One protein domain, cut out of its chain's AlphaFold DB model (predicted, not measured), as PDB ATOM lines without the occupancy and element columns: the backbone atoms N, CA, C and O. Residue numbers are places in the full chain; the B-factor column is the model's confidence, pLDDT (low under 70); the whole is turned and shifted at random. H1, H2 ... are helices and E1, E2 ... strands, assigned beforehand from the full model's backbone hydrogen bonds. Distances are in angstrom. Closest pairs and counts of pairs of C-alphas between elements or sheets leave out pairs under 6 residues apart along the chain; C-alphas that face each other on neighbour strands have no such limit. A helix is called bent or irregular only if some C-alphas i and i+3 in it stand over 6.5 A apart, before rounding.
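This is residues 14 to 81 of the 81 residues of an uncharacterized protein of Flavobacterium sangjuense (UniProt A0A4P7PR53). Two long helices, H1 and H2, stand about perpendicular to each other and meet near the start of H2, while a small two-stranded hairpin, E1 and E2, packs on the first half of H1. The rest of H2 sticks out as an arm, residues 68 to 81 standing free, and the link of residues 35 to 43 folds back from the far end of H1 to the hairpin. The printed part has 68 residues, with two named helices and two named strands in the order H1, E1, E2, H2; the strands make one antiparallel sheet, E1 - E2, and the class is mostly helix. The whole is loose, with a radius of gyration of the C-alphas of 14.0 A, and flat, its C-alphas spanning 43 by 35 by 18 A.

H1 runs from residues 14 to 34, beginning at C-alpha 14 at (125.421, 129.159, 126.540), and is 30.4 A from first to last C-alpha. It has a kink of 26 degrees near residue 28 and is irregular: C-alphas 30 and 33 are 8.0 A apart. E1 is residues 44 to 47, 9.9 A long, with C-alpha 44 at (130.982, 117.289, 125.973). E2 is residues 52 to 55, 10.5 A long. H2 is residues 61 to 80, 30.0 A long, ending at C-alpha 80 at (114.427, 134.140, 150.258); it is irregular, with C-alphas 76 and 79 7.1 A apart.

H1 touches H2 with its residues 18 to 22 alone, and H2 touches H1 with its residues 63 to 67 alone. Their closest C-alphas, those of Tyr 18 and Thr 63, are 6.7 A apart, and their lines stand about perpendicular, at 73 degrees. The closest C-alphas of H1 and E1 are those of Ser 20 and Leu 44, 5.3 A apart. The closest of H1 and E2 are those of Ser 20 and Thr 55, 5.8 A apart. E1 and E2 form a hairpin and are antiparallel, with 164 degrees between their directions; N 45 and O 54 at 2.8 A, and N 47 and O 52 at 2.9 A, are within hydrogen-bond range. E1 and H2 are apart. Of the O i to N i+4 pairs, 15 of 17 in H1 and 14 of 16 in H2 are within hydrogen-bond range.

The two C-alphas farthest apart, those of Gly 35 and Asn 80, are 44.1 A apart. Without the free residues 68 to 81, the body of 54 residues spans 37 by 22 by 15 A. The printed part has no cut and ends at Val 81, the chain's last residue. The links E1 to E2 and E2 to H2 are tight, H1 to E1 is short, and no link is long. The mean pLDDT of the printed part is 93.1, and no printed residue is under 70.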
ATOM      1  N   ASP A  14     124.663 128.648 125.401       90.56
ATOM      2  CA  ASP A  14     125.421 129.159 126.540       90.56
ATOM      3  C   ASP A  14     125.312 128.198 127.726       90.56
ATOM      4  O   ASP A  14     126.327 127.842 128.318       90.56
ATOM      5  N   GLN A  15     124.127 127.646 127.986       90.31
ATOM      6  CA  GLN A  15     123.899 126.592 128.977       90.31
ATOM      7  C   GLN A  15     124.745 125.348 128.698       90.31
ATOM      8  O   GLN A  15     125.442 124.854 129.590       90.31
ATOM      9  N   ALA A  16     124.745 124.863 127.456       90.81
ATOM     10  CA  ALA A  16     125.565 123.720 127.067       90.81
ATOM     11  C   ALA A  16     127.067 124.010 127.227       90.81
ATOM     12  O   ALA A  16     127.817 123.154 127.701       90.81
ATOM     13  N   LYS A  17     127.493 125.236 126.896       92.69
ATOM     14  CA  LYS A  17     128.863 125.717 127.095       92.69
ATOM     15  C   LYS A  17     129.236 125.803 128.578       92.69
ATOM     16  O   LYS A  17     130.364 125.457 128.932       92.69
ATOM     17  N   TYR A  18     128.329 126.236 129.452       94.31
ATOM     18  CA  TYR A  18     128.574 126.272 130.895       94.31
ATOM     19  C   TYR A  18     128.788 124.864 131.445       94.31
ATOM     20  O   TYR A  18     129.742 124.631 132.185       94.31
ATOM     21  N   VAL A  19     127.962 123.900 131.029       92.88
ATOM     22  CA  VAL A  19     128.106 122.502 131.456       92.88
ATOM     23  C   VAL A  19     129.424 121.893 130.987       92.88
ATOM     24  O   VAL A  19     130.144 121.317 131.804       92.88
ATOM     25  N   SER A  20     129.770 122.033 129.705       94.50
ATOM     26  CA  SER A  20     131.028 121.491 129.183       94.50
ATOM     27  C   SER A  20     132.253 122.156 129.824       94.50
ATOM     28  O   SER A  20     133.213 121.464 130.164       94.50
ATOM     29  N   THR A  21     132.192 123.465 130.087       95.81
ATOM     30  CA  THR A  21     133.232 124.212 130.816       95.81
ATOM     31  C   THR A  21     133.407 123.711 132.246       95.81
ATOM     32  O   THR A  21     134.531 123.431 132.655       95.81
ATOM     33  N   CYS A  22     132.319 123.553 133.002       95.44
ATOM     34  CA  CYS A  22     132.371 123.019 134.364       95.44
ATOM     35  C   CYS A  22     132.971 121.609 134.401       95.44
ATOM     36  O   CYS A  22     133.745 121.293 135.301       95.44
ATOM     37  N   LEU A  23     132.622 120.765 133.422       95.38
ATOM     38  CA  LEU A  23     133.181 119.422 133.302       95.38
ATOM     39  C   LEU A  23     134.694 119.469 133.064       95.38
ATOM     40  O   LEU A  23     135.428 118.771 133.759       95.38
ATOM     41  N   TYR A  24     135.142 120.297 132.118       96.06
ATOM     42  CA  TYR A  24     136.562 120.488 131.839       96.06
ATOM     43  C   TYR A  24     137.308 120.990 133.079       96.06
ATOM     44  O   TYR A  24     138.228 120.319 133.530       96.06
ATOM     45  N   GLN A  25     136.843 122.084 133.693       95.88
ATOM     46  CA  GLN A  25     137.455 122.663 134.893       95.88
ATOM     47  C   GLN A  25     137.559 121.650 136.038       95.88
ATOM     48  O   GLN A  25     138.567 121.595 136.736       95.88
ATOM     49  N   TYR A  26     136.512 120.849 136.254       95.31
ATOM     50  CA  TYR A  26     136.523 119.824 137.292       95.31
ATOM     51  C   TYR A  26     137.563 118.737 137.009       95.31
ATOM     52  O   TYR A  26     138.303 118.359 137.911       95.31
ATOM     53  N   LEU A  27     137.613 118.217 135.780       94.94
ATOM     54  CA  LEU A  27     138.564 117.167 135.419       94.94
ATOM     55  C   LEU A  27     140.004 117.678 135.476       94.94
ATOM     56  O   LEU A  27     140.858 116.967 135.992       94.94
ATOM     57  N   ASP A  28     140.247 118.896 134.995       93.94
ATOM     58  CA  ASP A  28     141.559 119.542 135.023       93.94
ATOM     59  C   ASP A  28     142.072 119.659 136.469       93.94
ATOM     60  O   ASP A  28     143.153 119.178 136.788       93.94
ATOM     61  N   LEU A  29     141.220 120.125 137.394       94.75
ATOM     62  CA  LEU A  29     141.536 120.177 138.829       94.75
ATOM     63  C   LEU A  29     141.771 118.800 139.465       94.75
ATOM     64  O   LEU A  29     142.604 118.662 140.356       94.75
ATOM     65  N   VAL A  30     141.008 117.780 139.067       95.75
ATOM     66  CA  VAL A  30     141.138 116.422 139.627       95.75
ATOM     67  C   VAL A  30     142.436 115.748 139.182       95.75
ATOM     68  O   VAL A  30     142.959 114.904 139.911       95.75
ATOM     69  N   TYR A  31     142.939 116.094 137.998       94.94
ATOM     70  CA  TYR A  31     144.077 115.430 137.372       94.94
ATOM     71  C   TYR A  31     145.359 116.275 137.310       94.94
ATOM     72  O   TYR A  31     146.360 115.749 136.817       94.94
ATOM     73  N   ASP A  32     145.364 117.490 137.865       92.56
ATOM     74  CA  ASP A  32     146.486 118.451 137.853       92.56
ATOM     75  C   ASP A  32     147.845 117.802 138.212       92.56
ATOM     76  O   ASP A  32     148.831 117.931 137.487       92.56
ATOM     77  N   ASP A  33     147.871 116.947 139.241       92.62
ATOM     78  CA  ASP A  33     149.098 116.294 139.736       92.62
ATOM     79  C   ASP A  33     149.382 114.903 139.135       92.62
ATOM     80  O   ASP A  33     150.286 114.185 139.573       92.62
ATOM     81  N   THR A  34     148.597 114.462 138.154       91.31
ATOM     82  CA  THR A  34     148.653 113.075 137.651       91.31
ATOM     83  C   THR A  34     149.380 112.927 136.315       91.31
ATOM     84  O   THR A  34     149.554 111.808 135.829       91.31
ATOM     85  N   GLY A  35     149.794 114.040 135.697       92.25
ATOM     86  CA  GLY A  35     150.362 114.064 134.344       92.25
ATOM     87  C   GLY A  35     149.355 113.712 133.239       92.25
ATOM     88  O   GLY A  35     149.735 113.593 132.073       92.25
ATOM     89  N   ILE A  36     148.079 113.530 133.592       94.69
ATOM     90  CA  ILE A  36     146.982 113.317 132.652       94.69
ATOM     91  C   ILE A  36     146.562 114.674 132.096       94.69
ATOM     92  O   ILE A  36     146.244 115.590 132.844       94.69
ATOM     93  N   ILE A  37     146.524 114.780 130.769       94.06
ATOM     94  CA  ILE A  37     146.077 115.987 130.074       94.06
ATOM     95  C   ILE A  37     144.593 115.835 129.750       94.06
ATOM     96  O   ILE A  37     144.195 114.913 129.032       94.06
ATOM     97  N   VAL A  38     143.776 116.752 130.260       94.75
ATOM     98  CA  VAL A  38     142.358 116.839 129.914       94.75
ATOM     99  C   VAL A  38     142.217 117.632 128.617       94.75
ATOM    100  O   VAL A  38     142.756 118.724 128.479       94.75
ATOM    101  N   LEU A  39     141.484 117.079 127.650       94.94
ATOM    102  CA  LEU A  39     141.235 117.730 126.364       94.94
ATOM    103  C   LEU A  39     139.846 118.404 126.366       94.94
ATOM    104  O   LEU A  39     138.843 117.698 126.542       94.94
ATOM    105  N   PRO A  40     139.747 119.734 126.162       93.75
ATOM    106  CA  PRO A  40     138.469 120.455 126.125       93.75
ATOM    107  C   PRO A  40     137.472 119.892 125.100       93.75
ATOM    108  O   PRO A  40     136.273 119.799 125.370       93.75
ATOM    109  N   GLU A  41     137.959 119.454 123.939       94.00
ATOM    110  CA  GLU A  41     137.158 118.855 122.869       94.00
ATOM    111  C   GLU A  41     136.527 117.510 123.257       94.00
ATOM    112  O   GLU A  41     135.573 117.082 122.614       94.00
ATOM    113  N   LEU A  42     137.024 116.860 124.314       94.00
ATOM    114  CA  LEU A  42     136.464 115.621 124.864       94.00
ATOM    115  C   LEU A  42     135.534 115.869 126.061       94.00
ATOM    116  O   LEU A  42     134.914 114.935 126.569       94.00
ATOM    117  N   CYS A  43     135.398 117.121 126.499       94.19
ATOM    118  CA  CYS A  43     134.460 117.527 127.538       94.19
ATOM    119  C   CYS A  43     133.165 118.003 126.874       94.19
ATOM    120  O   CYS A  43     133.083 119.123 126.376       94.19
ATOM    121  N   LEU A  44     132.160 117.128 126.828       91.44
ATOM    122  CA  LEU A  44     130.982 117.289 125.973       91.44
ATOM    123  C   LEU A  44     129.703 117.494 126.791       91.44
ATOM    124  O   LEU A  44     129.458 116.783 127.767       91.44
ATOM    125  N   SER A  45     128.844 118.391 126.319       90.31
ATOM    126  CA  SER A  45     127.422 118.443 126.647       90.31
ATOM    127  C   SER A  45     126.630 117.943 125.442       90.31
ATOM    128  O   SER A  45     126.842 118.419 124.329       90.31
ATOM    129  N   VAL A  46     125.722 116.991 125.655       88.50
ATOM    130  CA  VAL A  46     124.870 116.418 124.602       88.50
ATOM    131  C   VAL A  46     123.418 116.698 124.952       88.50
ATOM    132  O   VAL A  46     122.946 116.274 126.006       88.50
ATOM    133  N   ASP A  47     122.716 117.382 124.053       84.56
ATOM    134  CA  ASP A  47     121.275 117.576 124.132       84.56
ATOM    135  C   ASP A  47     120.590 116.665 123.108       84.56
ATOM    136  O   ASP A  47     120.602 116.907 121.899       84.56
ATOM    137  N   VAL A  48     119.993 115.588 123.617       83.56
ATOM    138  CA  VAL A  48     119.287 114.584 122.812       83.56
ATOM    139  C   VAL A  48     117.952 115.085 122.265       83.56
ATOM    140  O   VAL A  48     117.469 114.538 121.281       83.56
ATOM    141  N   PHE A  49     117.349 116.101 122.888       84.19
ATOM    142  CA  PHE A  49     116.075 116.668 122.443       84.19
ATOM    143  C   PHE A  49     116.286 117.731 121.368       84.19
ATOM    144  O   PHE A  49     115.449 117.882 120.484       84.19
ATOM    145  N   ALA A  50     117.412 118.440 121.429       82.75
ATOM    146  CA  ALA A  50     117.813 119.425 120.431       82.75
ATOM    147  C   ALA A  50     118.697 118.854 119.310       82.75
ATOM    148  O   ALA A  50     119.150 119.618 118.461       82.75
ATOM    149  N   GLU A  51     118.990 117.550 119.335       86.12
ATOM    150  CA  GLU A  51     119.893 116.876 118.389       86.12
ATOM    151  C   GLU A  51     121.248 117.599 118.238       86.12
ATOM    152  O   GLU A  51     121.813 117.704 117.149       86.12
ATOM    153  N   SER A  52     121.778 118.128 119.345       87.25
ATOM    154  CA  SER A  52     122.981 118.962 119.341       87.25
ATOM    155  C   SER A  52     123.991 118.527 120.395       87.25
ATOM    156  O   SER A  52     123.667 117.878 121.393       87.25
ATOM    157  N   PHE A  53     125.254 118.878 120.168       89.62
ATOM    158  CA  PHE A  53     126.314 118.683 121.146       89.62
ATOM    159  C   PHE A  53     127.271 119.871 121.137       89.62
ATOM    160  O   PHE A  53     127.473 120.531 120.116       89.62
ATOM    161  N   PHE A  54     127.869 120.129 122.294       91.69
ATOM    162  CA  PHE A  54     128.795 121.228 122.515       91.69
ATOM    163  C   PHE A  54     129.996 120.734 123.307       91.69
ATOM    164  O   PHE A  54     129.844 120.002 124.281       91.69
ATOM    165  N   THR A  55     131.191 121.143 122.900       93.94
ATOM    166  CA  THR A  55     132.426 120.847 123.632       93.94
ATOM    167  C   THR A  55     132.777 121.993 124.576       93.94
ATOM    168  O   THR A  55     132.182 123.076 124.503       93.94
ATOM    169  N   ALA A  56     133.740 121.789 125.472       94.12
ATOM    170  CA  ALA A  56     134.298 122.891 126.244       94.12
ATOM    171  C   ALA A  56     135.079 123.835 125.309       94.12
ATOM    172  O   ALA A  56     135.673 123.378 124.324       94.12
ATOM    173  N   PRO A  57     135.070 125.155 125.566       92.56
ATOM    174  CA  PRO A  57     135.930 126.083 124.850       92.56
ATOM    175  C   PRO A  57     137.386 125.911 125.305       92.56
ATOM    176  O   PRO A  57     137.652 125.537 126.440       92.56
ATOM    177  N   THR A  58     138.340 126.254 124.440       89.69
ATOM    178  CA  THR A  58     139.775 126.234 124.786       89.69
ATOM    179  C   THR A  58     140.169 127.309 125.798       89.69
ATOM    180  O   THR A  58     141.154 127.148 126.504       89.69
ATOM    181  N   LYS A  59     139.411 128.410 125.855       93.19
ATOM    182  CA  LYS A  59     139.557 129.487 126.841       93.19
ATOM    183  C   LYS A  59     138.297 129.550 127.689       93.19
ATOM    184  O   LYS A  59     137.225 129.892 127.176       93.19
ATOM    185  N   ILE A  60     138.420 129.177 128.954       94.94
ATOM    186  CA  ILE A  60     137.285 129.010 129.865       94.94
ATOM    187  C   ILE A  60     137.109 130.180 130.830       94.94
ATOM    188  O   ILE A  60     136.045 130.285 131.425       94.94
ATOM    189  N   GLU A  61     138.087 131.078 130.952       95.50
ATOM    190  CA  GLU A  61     138.192 132.066 132.036       95.50
ATOM    191  C   GLU A  61     136.940 132.940 132.118       95.50
ATOM    192  O   GLU A  61     136.248 132.948 133.129       95.50
ATOM    193  N   LYS A  62     136.559 133.563 130.997       94.75
ATOM    194  CA  LYS A  62     135.330 134.363 130.913       94.75
ATOM    195  C   LYS A  62     134.074 133.548 131.241       94.75
ATOM    196  O   LYS A  62     133.133 134.043 131.841       94.75
ATOM    197  N   THR A  63     134.046 132.288 130.815       95.25
ATOM    198  CA  THR A  63     132.885 131.417 131.037       95.25
ATOM    199  C   THR A  63     132.771 131.044 132.516       95.25
ATOM    200  O   THR A  63     131.665 130.969 133.039       95.25
ATOM    201  N   LEU A  64     133.901 130.852 133.204       96.69
ATOM    202  CA  LEU A  64     133.946 130.648 134.648       96.69
ATOM    203  C   LEU A  64     133.548 131.908 135.420       96.69
ATOM    204  O   LEU A  64     132.803 131.780 136.382       96.69
ATOM    205  N   GLU A  65     133.971 133.099 134.984       97.31
ATOM    206  CA  GLU A  65     133.530 134.377 135.573       97.31
ATOM    207  C   GLU A  65     132.001 134.539 135.492       97.31
ATOM    208  O   GLU A  65     131.354 134.908 136.480       97.31
ATOM    209  N   ASP A  66     131.406 134.208 134.340       96.25
ATOM    210  CA  ASP A  66     129.950 134.214 134.159       96.25
ATOM    211  C   ASP A  66     129.276 133.223 135.134       96.25
ATOM    212  O   ASP A  66     128.308 133.566 135.818       96.25
ATOM    213  N   ILE A  67     129.808 131.997 135.244       96.12
ATOM    214  CA  ILE A  67     129.297 130.957 136.155       96.12
ATOM    215  C   ILE A  67     129.409 131.389 137.618       96.12
ATOM    216  O   ILE A  67     128.454 131.234 138.380       96.12
ATOM    217  N   GLU A  68     130.548 131.946 138.020       97.38
ATOM    218  CA  GLU A  68     130.774 132.427 139.378       97.38
ATOM    219  C   GLU A  68     129.788 133.542 139.732       97.38
ATOM    220  O   GLU A  68     129.168 133.500 140.800       97.38
ATOM    221  N   THR A  69     129.563 134.477 138.807       97.81
ATOM    222  CA  THR A  69     128.566 135.540 138.958       97.81
ATOM    223  C   THR A  69     127.170 134.955 139.177       97.81
ATOM    224  O   THR A  69     126.511 135.303 140.159       97.81
ATOM    225  N   MET A  70     126.744 133.994 138.347       96.00
ATOM    226  CA  MET A  70     125.462 133.299 138.528       96.00
ATOM    227  C   MET A  70     125.377 132.594 139.892       96.00
ATOM    228  O   MET A  70     124.356 132.672 140.576       96.00
ATOM    229  N   CYS A  71     126.450 131.937 140.343       96.06
ATOM    230  CA  CYS A  71     126.491 131.303 141.660       96.06
ATOM    231  C   CYS A  71     126.377 132.316 142.807       96.06
ATOM    232  O   CYS A  71     125.715 132.026 143.807       96.06
ATOM    233  N   ILE A  72     127.006 133.489 142.692       97.94
ATOM    234  CA  ILE A  72     126.885 134.578 143.670       97.94
ATOM    235  C   ILE A  72     125.436 135.071 143.734       97.94
ATOM    236  O   ILE A  72     124.889 135.235 144.828       97.94
ATOM    237  N   GLU A  73     124.790 135.256 142.585       96.88
ATOM    238  CA  GLU A  73     123.389 135.668 142.524       96.88
ATOM    239  C   GLU A  73     122.456 134.634 143.158       96.88
ATOM    240  O   GLU A  73     121.623 134.998 143.994       96.88
ATOM    241  N   ILE A  74     122.646 133.349 142.840       96.12
ATOM    242  CA  ILE A  74     121.896 132.244 143.450       96.12
ATOM    243  C   ILE A  74     122.088 132.257 144.967       96.12
ATOM    244  O   ILE A  74     121.099 132.266 145.697       96.12
ATOM    245  N   LYS A  75     123.334 132.325 145.460       96.81
ATOM    246  CA  LYS A  75     123.636 132.386 146.904       96.81
ATOM    247  C   LYS A  75     122.947 133.563 147.595       96.81
ATOM    248  O   LYS A  75     122.482 133.410 148.720       96.81
ATOM    249  N   ARG A  76     122.874 134.726 146.938       96.88
ATOM    250  CA  ARG A  76     122.213 135.926 147.472       96.88
ATOM    251  C   ARG A  76     120.699 135.749 147.592       96.88
ATOM    252  O   ARG A  76     120.107 136.244 148.546       96.88
ATOM    253  N   ILE A  77     120.074 135.090 146.618       97.06
ATOM    254  CA  ILE A  77     118.616 134.938 146.560       97.06
ATOM    255  C   ILE A  77     118.148 133.755 147.414       97.06
ATOM    256  O   ILE A  77     117.081 133.854 148.008       97.06
ATOM    257  N   TRP A  78     118.957 132.697 147.542       95.00
ATOM    258  CA  TRP A  78     118.617 131.430 148.210       95.00
ATOM    259  C   TRP A  78     117.940 131.549 149.588       95.00
ATOM    260  O   TRP A  78     116.999 130.802 149.828       95.00
ATOM    261  N   PRO A  79     118.330 132.472 150.494       95.31
ATOM    262  CA  PRO A  79     117.643 132.635 151.780       95.31
ATOM    263  C   PRO A  79     116.181 133.095 151.678       95.31
ATOM    264  O   PRO A  79     115.465 133.044 152.674       95.31
ATOM    265  N   ASN A  80     115.759 133.591 150.512       90.06
ATOM    266  CA  ASN A  80     114.427 134.140 150.258       90.06
ATOM    267  C   ASN A  80     113.547 133.222 149.386       90.06
ATOM    268  O   ASN A  80     112.493 133.673 148.933       90.06
ATOM    269  N   VAL A  81     113.995 131.994 149.100       75.94
ATOM    270  CA  VAL A  81     113.291 131.001 148.265       75.94
ATOM    271  C   VAL A  81     112.727 129.881 149.128       75.94
ATOM    272  O   VAL A  81     113.398 129.507 150.115       75.94
TER     273      VAL A  81